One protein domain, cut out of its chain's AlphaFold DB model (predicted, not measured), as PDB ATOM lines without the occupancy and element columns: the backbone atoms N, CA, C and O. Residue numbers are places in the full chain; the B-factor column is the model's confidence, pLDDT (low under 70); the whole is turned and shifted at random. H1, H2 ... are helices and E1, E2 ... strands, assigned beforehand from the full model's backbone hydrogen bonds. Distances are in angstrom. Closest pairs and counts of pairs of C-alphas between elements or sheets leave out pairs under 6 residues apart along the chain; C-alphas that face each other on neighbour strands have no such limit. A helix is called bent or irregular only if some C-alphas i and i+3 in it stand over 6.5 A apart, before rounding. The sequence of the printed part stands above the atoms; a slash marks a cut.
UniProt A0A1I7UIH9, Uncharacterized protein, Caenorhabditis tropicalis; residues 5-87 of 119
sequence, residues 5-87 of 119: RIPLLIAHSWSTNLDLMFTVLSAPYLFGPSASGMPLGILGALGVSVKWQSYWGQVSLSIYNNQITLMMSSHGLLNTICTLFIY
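This is residues 5 to 87 of the 119 residues of an uncharacterized protein of Caenorhabditis tropicalis (UniProt A0A1I7UIH9). Two helices of unequal length, H1 and the much longer H3, make a V: the later part of H1 meets the first half of H3, while residues 5 to 10 of H1 and residues 68 to 87, nearly all in H3, stick out as free ends. Near the point of the V the chain makes a small two-stranded hairpin, E1 and E2, and the short helix H2, and H3 makes the longest axis. The 83 printed residues hold three named helices and two named strands in the order H1, E1, E2, H2, H3; the sheet, E1 - E2, is antiparallel, and the class is mostly helix. The whole is only just loose, close to extended, with a radius of gyration of the C-alphas of 17.6 A and a flat outline of 59 by 35 by 16 A.

Begin at residue 5 with H1, residues 5 to 26, which has a kink of 26 degrees near residue 20. It touches H3, residues 50 to 86, which meets it with residues 53 to 67 alone; look at the closest C-alphas, those of Leu 18 and Ser 60, 6.0 A apart. The two run opposite ways at a steep tilt of 46 degrees. After H1 come E1, residues 28 to 30, and E2, residues 37 to 39, an antiparallel hairpin with 160 degrees between its directions; find N 29 and O 38 within hydrogen-bond range at 3.1 A. E1 is apart from H3. H1 touches H2, residues 42 to 45, with residues 24 to 26 alone, and the closest C-alphas, those of Leu 25 and Ile 42, are 5.3 A apart. H2 and H3 are close but not clearly touching, the C-alphas of Gly 44 and Val 50 being the closest at 7.4 A. Of the O i to N i+4 pairs, 16 of 18 are within hydrogen-bond range in H1 and 31 of 33 in H3, while H2 is too short for such a pair.

Find C-alpha 5 at (286.288, 227.066, 261.685); from there H1 runs 29.7 A to C-alpha 26 at (275.864, 211.952, 238.299). H1 is neither bent nor irregular, but only just: C-alphas 23 and 26 are 6.4 A apart. E1 spans 5.9 A, E2 6.0 A and H2 5.0 A. H3 runs 52.5 A from C-alpha 50 to C-alpha 86 at (316.231, 226.117, 254.292).

The two C-alphas farthest apart, those of Gly 47 and Tyr 87, are 60.5 A apart. Without the free ends the body spans 29 by 28 by 17 A. The printed part has no cut, and no link is long: E1 to E2 is short and the others are tight. The mean pLDDT of the printed part is 73.9, and residues 21 to 22 and 24 to 53 of this model are under 70.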
ATOM      1  N   ARG A   5     287.210 228.212 261.654       73.50
ATOM      2  CA  ARG A   5     286.288 227.066 261.685       73.50
ATOM      3  C   ARG A   5     285.232 227.161 260.582       73.50
ATOM      4  O   ARG A   5     284.884 226.154 259.988       73.50
ATOM      5  N   ILE A   6     284.773 228.372 260.285       80.69
ATOM      6  CA  ILE A   6     283.733 228.650 259.289       80.69
ATOM      7  C   ILE A   6     284.227 228.395 257.853       80.69
ATOM      8  O   ILE A   6     283.586 227.607 257.164       80.69
ATOM      9  N   PRO A   7     285.363 228.957 257.387       77.56
ATOM     10  CA  PRO A   7     285.860 228.658 256.042       77.56
ATOM     11  C   PRO A   7     286.239 227.182 255.870       77.56
ATOM     12  O   PRO A   7     286.033 226.629 254.794       77.56
ATOM     13  N   LEU A   8     286.716 226.518 256.930       81.38
ATOM     14  CA  LEU A   8     287.034 225.091 256.892       81.38
ATOM     15  C   LEU A   8     285.774 224.213 256.792       81.38
ATOM     16  O   LEU A   8     285.771 223.243 256.040       81.38
ATOM     17  N   LEU A   9     284.687 224.580 257.483       82.81
ATOM     18  CA  LEU A   9     283.387 223.915 257.340       82.81
ATOM     19  C   LEU A   9     282.777 224.152 255.956       82.81
ATOM     20  O   LEU A   9     282.267 223.210 255.369       82.81
ATOM     21  N   ILE A  10     282.871 225.366 255.404       82.56
ATOM     22  CA  ILE A  10     282.368 225.673 254.054       82.56
ATOM     23  C   ILE A  10     283.131 224.867 252.998       82.56
ATOM     24  O   ILE A  10     282.509 224.265 252.124       82.56
ATOM     25  N   ALA A  11     284.461 224.805 253.096       79.56
ATOM     26  CA  ALA A  11     285.283 223.999 252.197       79.56
ATOM     27  C   ALA A  11     284.949 222.503 252.311       79.56
ATOM     28  O   ALA A  11     284.778 221.825 251.300       79.56
ATOM     29  N   HIS A  12     284.778 221.999 253.536       83.06
ATOM     30  CA  HIS A  12     284.423 220.603 253.777       83.06
ATOM     31  C   HIS A  12     283.023 220.261 253.253       83.06
ATOM     32  O   HIS A  12     282.880 219.342 252.452       83.06
ATOM     33  N   SER A  13     282.002 221.038 253.624       85.50
ATOM     34  CA  SER A  13     280.627 220.850 253.150       85.50
ATOM     35  C   SER A  13     280.527 220.925 251.627       85.50
ATOM     36  O   SER A  13     279.779 220.156 251.027       85.50
ATOM     37  N   TRP A  14     281.299 221.808 250.987       78.00
ATOM     38  CA  TRP A  14     281.323 221.915 249.532       78.00
ATOM     39  C   TRP A  14     282.037 220.739 248.855       78.00
ATOM     40  O   TRP A  14     281.557 220.221 247.849       78.00
ATOM     41  N   SER A  15     283.144 220.269 249.433       77.00
ATOM     42  CA  SER A  15     283.861 219.091 248.941       77.00
ATOM     43  C   SER A  15     283.007 217.824 249.041       77.00
ATOM     44  O   SER A  15     282.991 217.036 248.100       77.00
ATOM     45  N   THR A  16     282.259 217.639 250.134       81.94
ATOM     46  CA  THR A  16     281.336 216.503 250.287       81.94
ATOM     47  C   THR A  16     280.147 216.599 249.327       81.94
ATOM     48  O   THR A  16     279.705 215.582 248.801       81.94
ATOM     49  N   ASN A  17     279.639 217.809 249.053       80.44
ATOM     50  CA  ASN A  17     278.579 218.008 248.061       80.44
ATOM     51  C   ASN A  17     279.044 217.628 246.646       80.44
ATOM     52  O   ASN A  17     278.312 216.956 245.925       80.44
ATOM     53  N   LEU A  18     280.266 218.012 246.269       71.62
ATOM     54  CA  LEU A  18     280.838 217.683 244.966       71.62
ATOM     55  C   LEU A  18     281.136 216.184 244.815       71.62
ATOM     56  O   LEU A  18     280.840 215.621 243.763       71.62
ATOM     57  N   ASP A  19     281.657 215.537 245.859       77.62
ATOM     58  CA  ASP A  19     281.882 214.087 245.879       77.62
ATOM     59  C   ASP A  19     280.561 213.318 245.717       77.62
ATOM     60  O   ASP A  19     280.420 212.480 244.830       77.62
ATOM     61  N   LEU A  20     279.519 213.698 246.463       75.81
ATOM     62  CA  LEU A  20     278.185 213.108 246.317       75.81
ATOM     63  C   LEU A  20     277.616 213.305 244.896       75.81
ATOM     64  O   LEU A  20     276.979 212.403 244.340       75.81
ATOM     65  N   MET A  21     277.856 214.475 244.294       69.81
ATOM     66  CA  MET A  21     277.404 214.790 242.938       69.81
ATOM     67  C   MET A  21     278.119 213.962 241.874       69.81
ATOM     68  O   MET A  21     277.458 213.448 240.975       69.81
ATOM     69  N   PHE A  22     279.437 213.786 241.973       68.06
ATOM     70  CA  PHE A  22     280.193 212.984 241.010       68.06
ATOM     71  C   PHE A  22     279.951 211.481 241.179       68.06
ATOM     72  O   PHE A  22     279.797 210.780 240.178       68.06
ATOM     73  N   THR A  23     279.855 210.997 242.415       70.06
ATOM     74  CA  THR A  23     279.897 209.560 242.711       70.06
ATOM     75  C   THR A  23     278.508 208.922 242.783       70.06
ATOM     76  O   THR A  23     278.321 207.812 242.293       70.06
ATOM     77  N   VAL A  24     277.509 209.614 243.349       65.88
ATOM     78  CA  VAL A  24     276.177 209.034 243.631       65.88
ATOM     79  C   VAL A  24     275.101 209.553 242.673       65.88
ATOM     80  O   VAL A  24     274.256 208.792 242.195       65.88
ATOM     81  N   LEU A  25     275.110 210.855 242.381       64.62
ATOM     82  CA  LEU A  25     274.018 211.502 241.643       64.62
ATOM     83  C   LEU A  25     274.265 211.576 240.140       64.62
ATOM     84  O   LEU A  25     273.327 211.372 239.374       64.62
ATOM     85  N   SER A  26     275.498 211.853 239.713       62.59
ATOM     86  CA  SER A  26     275.864 211.952 238.299       62.59
ATOM     87  C   SER A  26     276.430 210.646 237.753       62.59
ATOM     88  O   SER A  26     276.033 210.269 236.656       62.59
ATOM     89  N   ALA A  27     277.278 209.930 238.511       65.94
ATOM     90  CA  ALA A  27     278.027 208.750 238.051       65.94
ATOM     91  C   ALA A  27     278.372 208.833 236.543       65.94
ATOM     92  O   ALA A  27     277.898 208.016 235.746       65.94
ATOM     93  N   PRO A  28     279.087 209.896 236.117       63.44
ATOM     94  CA  PRO A  28     279.260 210.183 234.706       63.44
ATOM     95  C   PRO A  28     280.264 209.201 234.108       63.44
ATOM     96  O   PRO A  28     281.425 209.155 234.513       63.44
ATOM     97  N   TYR A  29     279.833 208.424 233.117       58.56
ATOM     98  CA  TYR A  29     280.739 207.539 232.390       58.56
ATOM     99  C   TYR A  29     281.556 208.367 231.391       58.56
ATOM    100  O   TYR A  29     281.035 208.784 230.358       58.56
ATOM    101  N   LEU A  30     282.815 208.659 231.727       60.88
ATOM    102  CA  LEU A  30     283.731 209.438 230.889       60.88
ATOM    103  C   LEU A  30     284.334 208.557 229.787       60.88
ATOM    104  O   LEU A  30     285.077 207.619 230.070       60.88
ATOM    105  N   PHE A  31     284.061 208.882 228.523       59.59
ATOM    106  CA  PHE A  31     284.749 208.262 227.390       59.59
ATOM    107  C   PHE A  31     286.064 209.001 227.105       59.59
ATOM    108  O   PHE A  31     286.065 210.173 226.752       59.59
ATOM    109  N   GLY A  32     287.197 208.303 227.217       60.59
ATOM    110  CA  GLY A  32     288.556 208.870 227.163       60.59
ATOM    111  C   GLY A  32     288.947 209.797 225.990       60.59
ATOM    112  O   GLY A  32     289.913 210.534 226.168       60.59
ATOM    113  N   PRO A  33     288.262 209.828 224.825       69.88
ATOM    114  CA  PRO A  33     288.543 210.817 223.776       69.88
ATOM    115  C   PRO A  33     287.496 211.936 223.634       69.88
ATOM    116  O   PRO A  33     287.694 212.859 222.851       69.88
ATOM    117  N   SER A  34     286.368 211.886 224.343       49.91
ATOM    118  CA  SER A  34     285.325 212.916 224.273       49.91
ATOM    119  C   SER A  34     285.011 213.398 225.678       49.91
ATOM    120  O   SER A  34     284.714 212.589 226.547       49.91
ATOM    121  N   ALA A  35     285.007 214.713 225.908       56.78
ATOM    122  CA  ALA A  35     284.484 215.322 227.138       56.78
ATOM    123  C   ALA A  35     282.943 215.186 227.211       56.78
ATOM    124  O   ALA A  35     282.205 216.155 227.342       56.78
ATOM    125  N   SER A  36     282.463 213.959 227.039       56.19
ATOM    126  CA  SER A  36     281.088 213.507 227.036       56.19
ATOM    127  C   SER A  36     280.983 212.497 228.171       56.19
ATOM    128  O   SER A  36     281.622 211.443 228.148       56.19
ATOM    129  N   GLY A  37     280.228 212.873 229.199       60.41
ATOM    130  CA  GLY A  37     279.827 211.988 230.278       60.41
ATOM    131  C   GLY A  37     278.326 211.773 230.186       60.41
ATOM    132  O   GLY A  37     277.573 212.741 230.275       60.41
ATOM    133  N   MET A  38     277.879 210.530 230.003       58.47
ATOM    134  CA  MET A  38     276.467 210.209 230.215       58.47
ATOM    135  C   MET A  38     276.240 210.043 231.719       58.47
ATOM    136  O   MET A  38     276.896 209.182 232.315       58.47
ATOM    137  N   PRO A  39     275.364 210.843 232.350       64.06
ATOM    138  CA  PRO A  39     275.082 210.667 233.760       64.06
ATOM    139  C   PRO A  39     274.169 209.449 233.961       64.06
ATOM    140  O   PRO A  39     272.979 209.498 233.657       64.06
ATOM    141  N   LEU A  40     274.734 208.347 234.456       63.09
ATOM    142  CA  LEU A  40     274.010 207.104 234.766       63.09
ATOM    143  C   LEU A  40     273.679 206.976 236.266       63.09
ATOM    144  O   LEU A  40     273.327 205.898 236.735       63.09
ATOM    145  N   GLY A  41     273.805 208.062 237.037       65.25
ATOM    146  CA  GLY A  41     273.487 208.075 238.468       65.25
ATOM    147  C   GLY A  41     271.986 208.000 238.784       65.25
ATOM    148  O   GLY A  41     271.133 207.952 237.896       65.25
ATOM    149  N   ILE A  42     271.644 208.040 240.078       59.66
ATOM    150  CA  ILE A  42     270.262 207.912 240.594       59.66
ATOM    151  C   ILE A  42     269.276 208.903 239.946       59.66
ATOM    152  O   ILE A  42     268.105 208.576 239.763       59.66
ATOM    153  N   LEU A  43     269.739 210.086 239.532       56.03
ATOM    154  CA  LEU A  43     268.913 211.073 238.825       56.03
ATOM    155  C   LEU A  43     268.546 210.646 237.395       56.03
ATOM    156  O   LEU A  43     267.444 210.949 236.942       56.03
ATOM    157  N   GLY A  44     269.424 209.902 236.716       57.19
ATOM    158  CA  GLY A  44     269.133 209.278 235.424       57.19
ATOM    159  C   GLY A  44     268.158 208.105 235.562       57.19
ATOM    160  O   GLY A  44     267.240 207.974 234.757       57.19
ATOM    161  N   ALA A  45     268.281 207.313 236.635       59.69
ATOM    162  CA  ALA A  45     267.344 206.226 236.947       59.69
ATOM    163  C   ALA A  45     265.934 206.730 237.329       59.69
ATOM    164  O   ALA A  45     264.945 206.062 237.042       59.69
ATOM    165  N   LEU A  46     265.834 207.922 237.931       63.94
ATOM    166  CA  LEU A  46     264.569 208.599 238.260       63.94
ATOM    167  C   LEU A  46     263.964 209.394 237.084       63.94
ATOM    168  O   LEU A  46     262.924 210.028 237.252       63.94
ATOM    169  N   GLY A  47     264.587 209.379 235.899       66.31
ATOM    170  CA  GLY A  47     264.071 210.053 234.700       66.31
ATOM    171  C   GLY A  47     264.168 211.585 234.724       66.31
ATOM    172  O   GLY A  47     263.482 212.258 233.953       66.31
ATOM    173  N   VAL A  48     265.003 212.167 235.594       65.38
ATOM    174  CA  VAL A  48     265.217 213.621 235.639       65.38
ATOM    175  C   VAL A  48     265.971 214.063 234.383       65.38
ATOM    176  O   VAL A  48     266.949 213.445 233.968       65.38
ATOM    177  N   SER A  49     265.523 215.155 233.757       67.75
ATOM    178  CA  SER A  49     266.143 215.660 232.530       67.75
ATOM    179  C   SER A  49     267.625 216.004 232.734       67.75
ATOM    180  O   SER A  49     267.984 216.810 233.597       67.75
ATOM    181  N   VAL A  50     268.465 215.472 231.844       65.12
ATOM    182  CA  VAL A  50     269.926 215.667 231.779       65.12
ATOM    183  C   VAL A  50     270.346 217.142 231.810       65.12
ATOM    184  O   VAL A  50     271.420 217.477 232.306       65.12
ATOM    185  N   LYS A  51     269.486 218.049 231.322       68.19
ATOM    186  CA  LYS A  51     269.737 219.500 231.304       68.19
ATOM    187  C   LYS A  51     269.895 220.075 232.711       68.19
ATOM    188  O   LYS A  51     270.807 220.859 232.954       68.19
ATOM    189  N   TRP A  52     269.021 219.673 233.631       68.38
ATOM    190  CA  TRP A  52     269.065 220.143 235.012       68.38
ATOM    191  C   TRP A  52     270.260 219.552 235.747       68.38
ATOM    192  O   TRP A  52     270.997 220.277 236.405       68.38
ATOM    193  N   GLN A  53     270.517 218.264 235.556       66.44
ATOM    194  CA  GLN A  53     271.650 217.587 236.173       66.44
ATOM    195  C   GLN A  53     272.999 218.207 235.773       66.44
ATOM    196  O   GLN A  53     273.853 218.437 236.628       66.44
ATOM    197  N   SER A  54     273.162 218.560 234.493       71.00
ATOM    198  CA  SER A  54     274.374 219.225 234.000       71.00
ATOM    199  C   SER A  54     274.531 220.648 234.547       71.00
ATOM    200  O   SER A  54     275.643 221.071 234.854       71.00
ATOM    201  N   TYR A  55     273.427 221.384 234.725       78.19
ATOM    202  CA  TYR A  55     273.459 222.727 235.314       78.19
ATOM    203  C   TYR A  55     273.955 222.703 236.766       78.19
ATOM    204  O   TYR A  55     274.862 223.452 237.122       78.19
ATOM    205  N   TRP A  56     273.420 221.797 237.589       70.62
ATOM    206  CA  TRP A  56     273.870 221.638 238.973       70.62
ATOM    207  C   TRP A  56     275.335 221.186 239.049       70.62
ATOM    208  O   TRP A  56     276.102 221.759 239.817       70.62
ATOM    209  N   GLY A  57     275.759 220.253 238.189       77.38
ATOM    210  CA  GLY A  57     277.160 219.823 238.108       77.38
ATOM    211  C   GLY A  57     278.131 220.947 237.719       77.38
ATOM    212  O   GLY A  57     279.195 221.078 238.323       77.38
ATOM    213  N   GLN A  58     277.754 221.799 236.761       76.19
ATOM    214  CA  GLN A  58     278.539 222.975 236.356       76.19
ATOM    215  C   GLN A  58     278.713 223.977 237.506       76.19
ATOM    216  O   GLN A  58     279.814 224.491 237.731       76.19
ATOM    217  N   VAL A  59     277.647 224.236 238.268       79.56
ATOM    218  CA  VAL A  59     277.693 225.126 239.439       79.56
ATOM    219  C   VAL A  59     278.598 224.536 240.528       79.56
ATOM    220  O   VAL A  59     279.450 225.251 241.064       79.56
ATOM    221  N   SER A  60     278.494 223.227 240.792       77.50
ATOM    222  CA  SER A  60     279.375 222.504 241.721       77.50
ATOM    223  C   SER A  60     280.856 222.657 241.353       77.50
ATOM    224  O   SER A  60     281.682 223.023 242.196       77.50
ATOM    225  N   LEU A  61     281.182 222.441 240.075       76.62
ATOM    226  CA  LEU A  61     282.543 222.534 239.549       76.62
ATOM    227  C   LEU A  61     283.110 223.957 239.633       76.62
ATOM    228  O   LEU A  61     284.261 224.147 240.029       76.62
ATOM    229  N   SER A  62     282.298 224.963 239.306       78.69
ATOM    230  CA  SER A  62     282.721 226.370 239.293       78.69
ATOM    231  C   SER A  62     283.164 226.857 240.674       78.69
ATOM    232  O   SER A  62     284.182 227.535 240.810       78.69
ATOM    233  N   ILE A  63     282.440 226.469 241.722       79.69
ATOM    234  CA  ILE A  63     282.754 226.881 243.095       79.69
ATOM    235  C   ILE A  63     283.974 226.117 243.628       79.69
ATOM    236  O   ILE A  63     284.777 226.680 244.375       79.69
ATOM    237  N   TYR A  64     284.170 224.862 243.207       78.69
ATOM    238  CA  TYR A  64     285.360 224.090 243.571       78.69
ATOM    239  C   TYR A  64     286.631 224.648 242.918       78.69
ATOM    240  O   TYR A  64     287.674 224.701 243.563       78.69
ATOM    241  N   ASN A  65     286.540 225.151 241.684       81.56
ATOM    242  CA  ASN A  65     287.672 225.755 240.979       81.56
ATOM    243  C   ASN A  65     288.302 226.907 241.788       81.56
ATOM    244  O   ASN A  65     289.508 226.917 242.023       81.56
ATOM    245  N   ASN A  66     287.466 227.791 242.344       82.75
ATOM    246  CA  ASN A  66     287.916 228.880 243.215       82.75
ATOM    247  C   ASN A  66     288.635 228.367 244.485       82.75
ATOM    248  O   ASN A  66     289.635 228.940 244.921       82.75
ATOM    249  N   GLN A  67     288.180 227.246 245.058       80.50
ATOM    250  CA  GLN A  67     288.846 226.630 246.213       80.50
ATOM    251  C   GLN A  67     290.211 226.021 245.854       80.50
ATOM    252  O   GLN A  67     291.172 226.208 246.603       80.50
ATOM    253  N   ILE A  68     290.330 225.343 244.705       82.94
ATOM    254  CA  ILE A  68     291.612 224.789 244.232       82.94
ATOM    255  C   ILE A  68     292.623 225.915 243.990       82.94
ATOM    256  O   ILE A  68     293.780 225.798 244.393       82.94
ATOM    257  N   THR A  69     292.211 227.019 243.360       84.56
ATOM    258  CA  THR A  69     293.107 228.153 243.090       84.56
ATOM    259  C   THR A  69     293.673 228.746 244.385       84.56
ATOM    260  O   THR A  69     294.869 229.033 244.458       84.56
ATOM    261  N   LEU A  70     292.851 228.864 245.434       84.94
ATOM    262  CA  LEU A  70     293.280 229.367 246.742       84.94
ATOM    263  C   LEU A  70     294.259 228.408 247.447       84.94
ATOM    264  O   LEU A  70     295.252 228.849 248.034       84.94
ATOM    265  N   MET A  71     294.032 227.096 247.333       82.56
ATOM    266  CA  MET A  71     294.961 226.062 247.809       82.56
ATOM    267  C   MET A  71     296.303 226.112 247.063       82.56
ATOM    268  O   MET A  71     297.359 226.101 247.693       82.56
ATOM    269  N   MET A  72     296.281 226.224 245.730       84.31
ATOM    270  CA  MET A  72     297.494 226.239 244.905       84.31
ATOM    271  C   MET A  72     298.332 227.505 245.125       84.31
ATOM    272  O   MET A  72     299.559 227.436 245.206       84.31
ATOM    273  N   SER A  73     297.679 228.659 245.297       88.19
ATOM    274  CA  SER A  73     298.348 229.913 245.663       88.19
ATOM    275  C   SER A  73     299.029 229.809 247.032       88.19
ATOM    276  O   SER A  73     300.197 230.177 247.174       88.19
ATOM    277  N   SER A  74     298.349 229.210 248.015       85.75
ATOM    278  CA  SER A  74     298.915 228.966 249.347       85.75
ATOM    279  C   SER A  74     300.106 228.005 249.296       85.75
ATOM    280  O   SER A  74     301.118 228.243 249.950       85.75
ATOM    281  N   HIS A  75     300.028 226.954 248.477       85.19
ATOM    282  CA  HIS A  75     301.123 226.003 248.277       85.19
ATOM    283  C   HIS A  75     302.367 226.669 247.665       85.19
ATOM    284  O   HIS A  75     303.483 226.436 248.127       85.19
ATOM    285  N   GLY A  76     302.190 227.547 246.669       86.75
ATOM    286  CA  GLY A  76     303.287 228.328 246.087       86.75
ATOM    287  C   GLY A  76     303.965 229.244 247.110       86.75
ATOM    288  O   GLY A  76     305.190 229.256 247.216       86.75
ATOM    289  N   LEU A  77     303.169 229.942 247.923       85.94
ATOM    290  CA  LEU A  77     303.660 230.848 248.965       85.94
ATOM    291  C   LEU A  77     304.434 230.086 250.055       85.94
ATOM    292  O   LEU A  77     305.528 230.491 250.449       85.94
ATOM    293  N   LEU A  78     303.916 228.934 250.487       87.00
ATOM    294  CA  LEU A  78     304.585 228.053 251.445       87.00
ATOM    295  C   LEU A  78     305.892 227.476 250.894       87.00
ATOM    296  O   LEU A  78     306.865 227.395 251.638       87.00
ATOM    297  N   ASN A  79     305.955 227.125 249.606       87.19
ATOM    298  CA  ASN A  79     307.186 226.645 248.978       87.19
ATOM    299  C   ASN A  79     308.275 227.730 248.951       87.19
ATOM    300  O   ASN A  79     309.437 227.464 249.269       87.19
ATOM    301  N   THR A  80     307.898 228.974 248.642       88.12
ATOM    302  CA  THR A  80     308.807 230.120 248.730       88.12
ATOM    303  C   THR A  80     309.282 230.322 250.165       88.12
ATOM    304  O   THR A  80     310.484 230.365 250.399       88.12
ATOM    305  N   ILE A  81     308.367 230.359 251.140       87.25
ATOM    306  CA  ILE A  81     308.712 230.502 252.562       87.25
ATOM    307  C   ILE A  81     309.664 229.382 253.011       87.25
ATOM    308  O   ILE A  81     310.692 229.656 253.624       87.25
ATOM    309  N   CYS A  82     309.367 228.128 252.672       85.00
ATOM    310  CA  CYS A  82     310.185 226.971 253.035       85.00
ATOM    311  C   CYS A  82     311.604 227.070 252.452       85.00
ATOM    312  O   CYS A  82     312.587 226.849 253.159       85.00
ATOM    313  N   THR A  83     311.719 227.501 251.193       85.25
ATOM    314  CA  THR A  83     313.008 227.745 250.531       85.25
ATOM    315  C   THR A  83     313.807 228.830 251.265       85.25
ATOM    316  O   THR A  83     314.990 228.637 251.547       85.25
ATOM    317  N   LEU A  84     313.164 229.936 251.659       82.56
ATOM    318  CA  LEU A  84     313.805 231.002 252.441       82.56
ATOM    319  C   LEU A  84     314.325 230.506 253.803       82.56
ATOM    320  O   LEU A  84     315.371 230.962 254.259       82.56
ATOM    321  N   PHE A  85     313.626 229.562 254.444       79.19
ATOM    322  CA  PHE A  85     314.044 228.981 255.725       79.19
ATOM    323  C   PHE A  85     315.171 227.942 255.601       79.19
ATOM    324  O   PHE A  85     315.990 227.839 256.515       79.19
ATOM    325  N   ILE A  86     315.230 227.180 254.504       84.38
ATOM    326  CA  ILE A  86     316.231 226.117 254.292       84.38
ATOM    327  C   ILE A  86     317.612 226.669 253.913       84.38
ATOM    328  O   ILE A  86     318.634 226.162 254.385       84.38
ATOM    329  N   TYR A  87     317.678 227.705 253.073       82.12
ATOM    330  CA  TYR A  87     318.955 228.236 252.596       82.12
ATOM    331  C   TYR A  87     319.556 229.225 253.608       82.12
ATOM    332  O   TYR A  87     319.114 230.368 253.711       82.12
TER     333      TYR A  87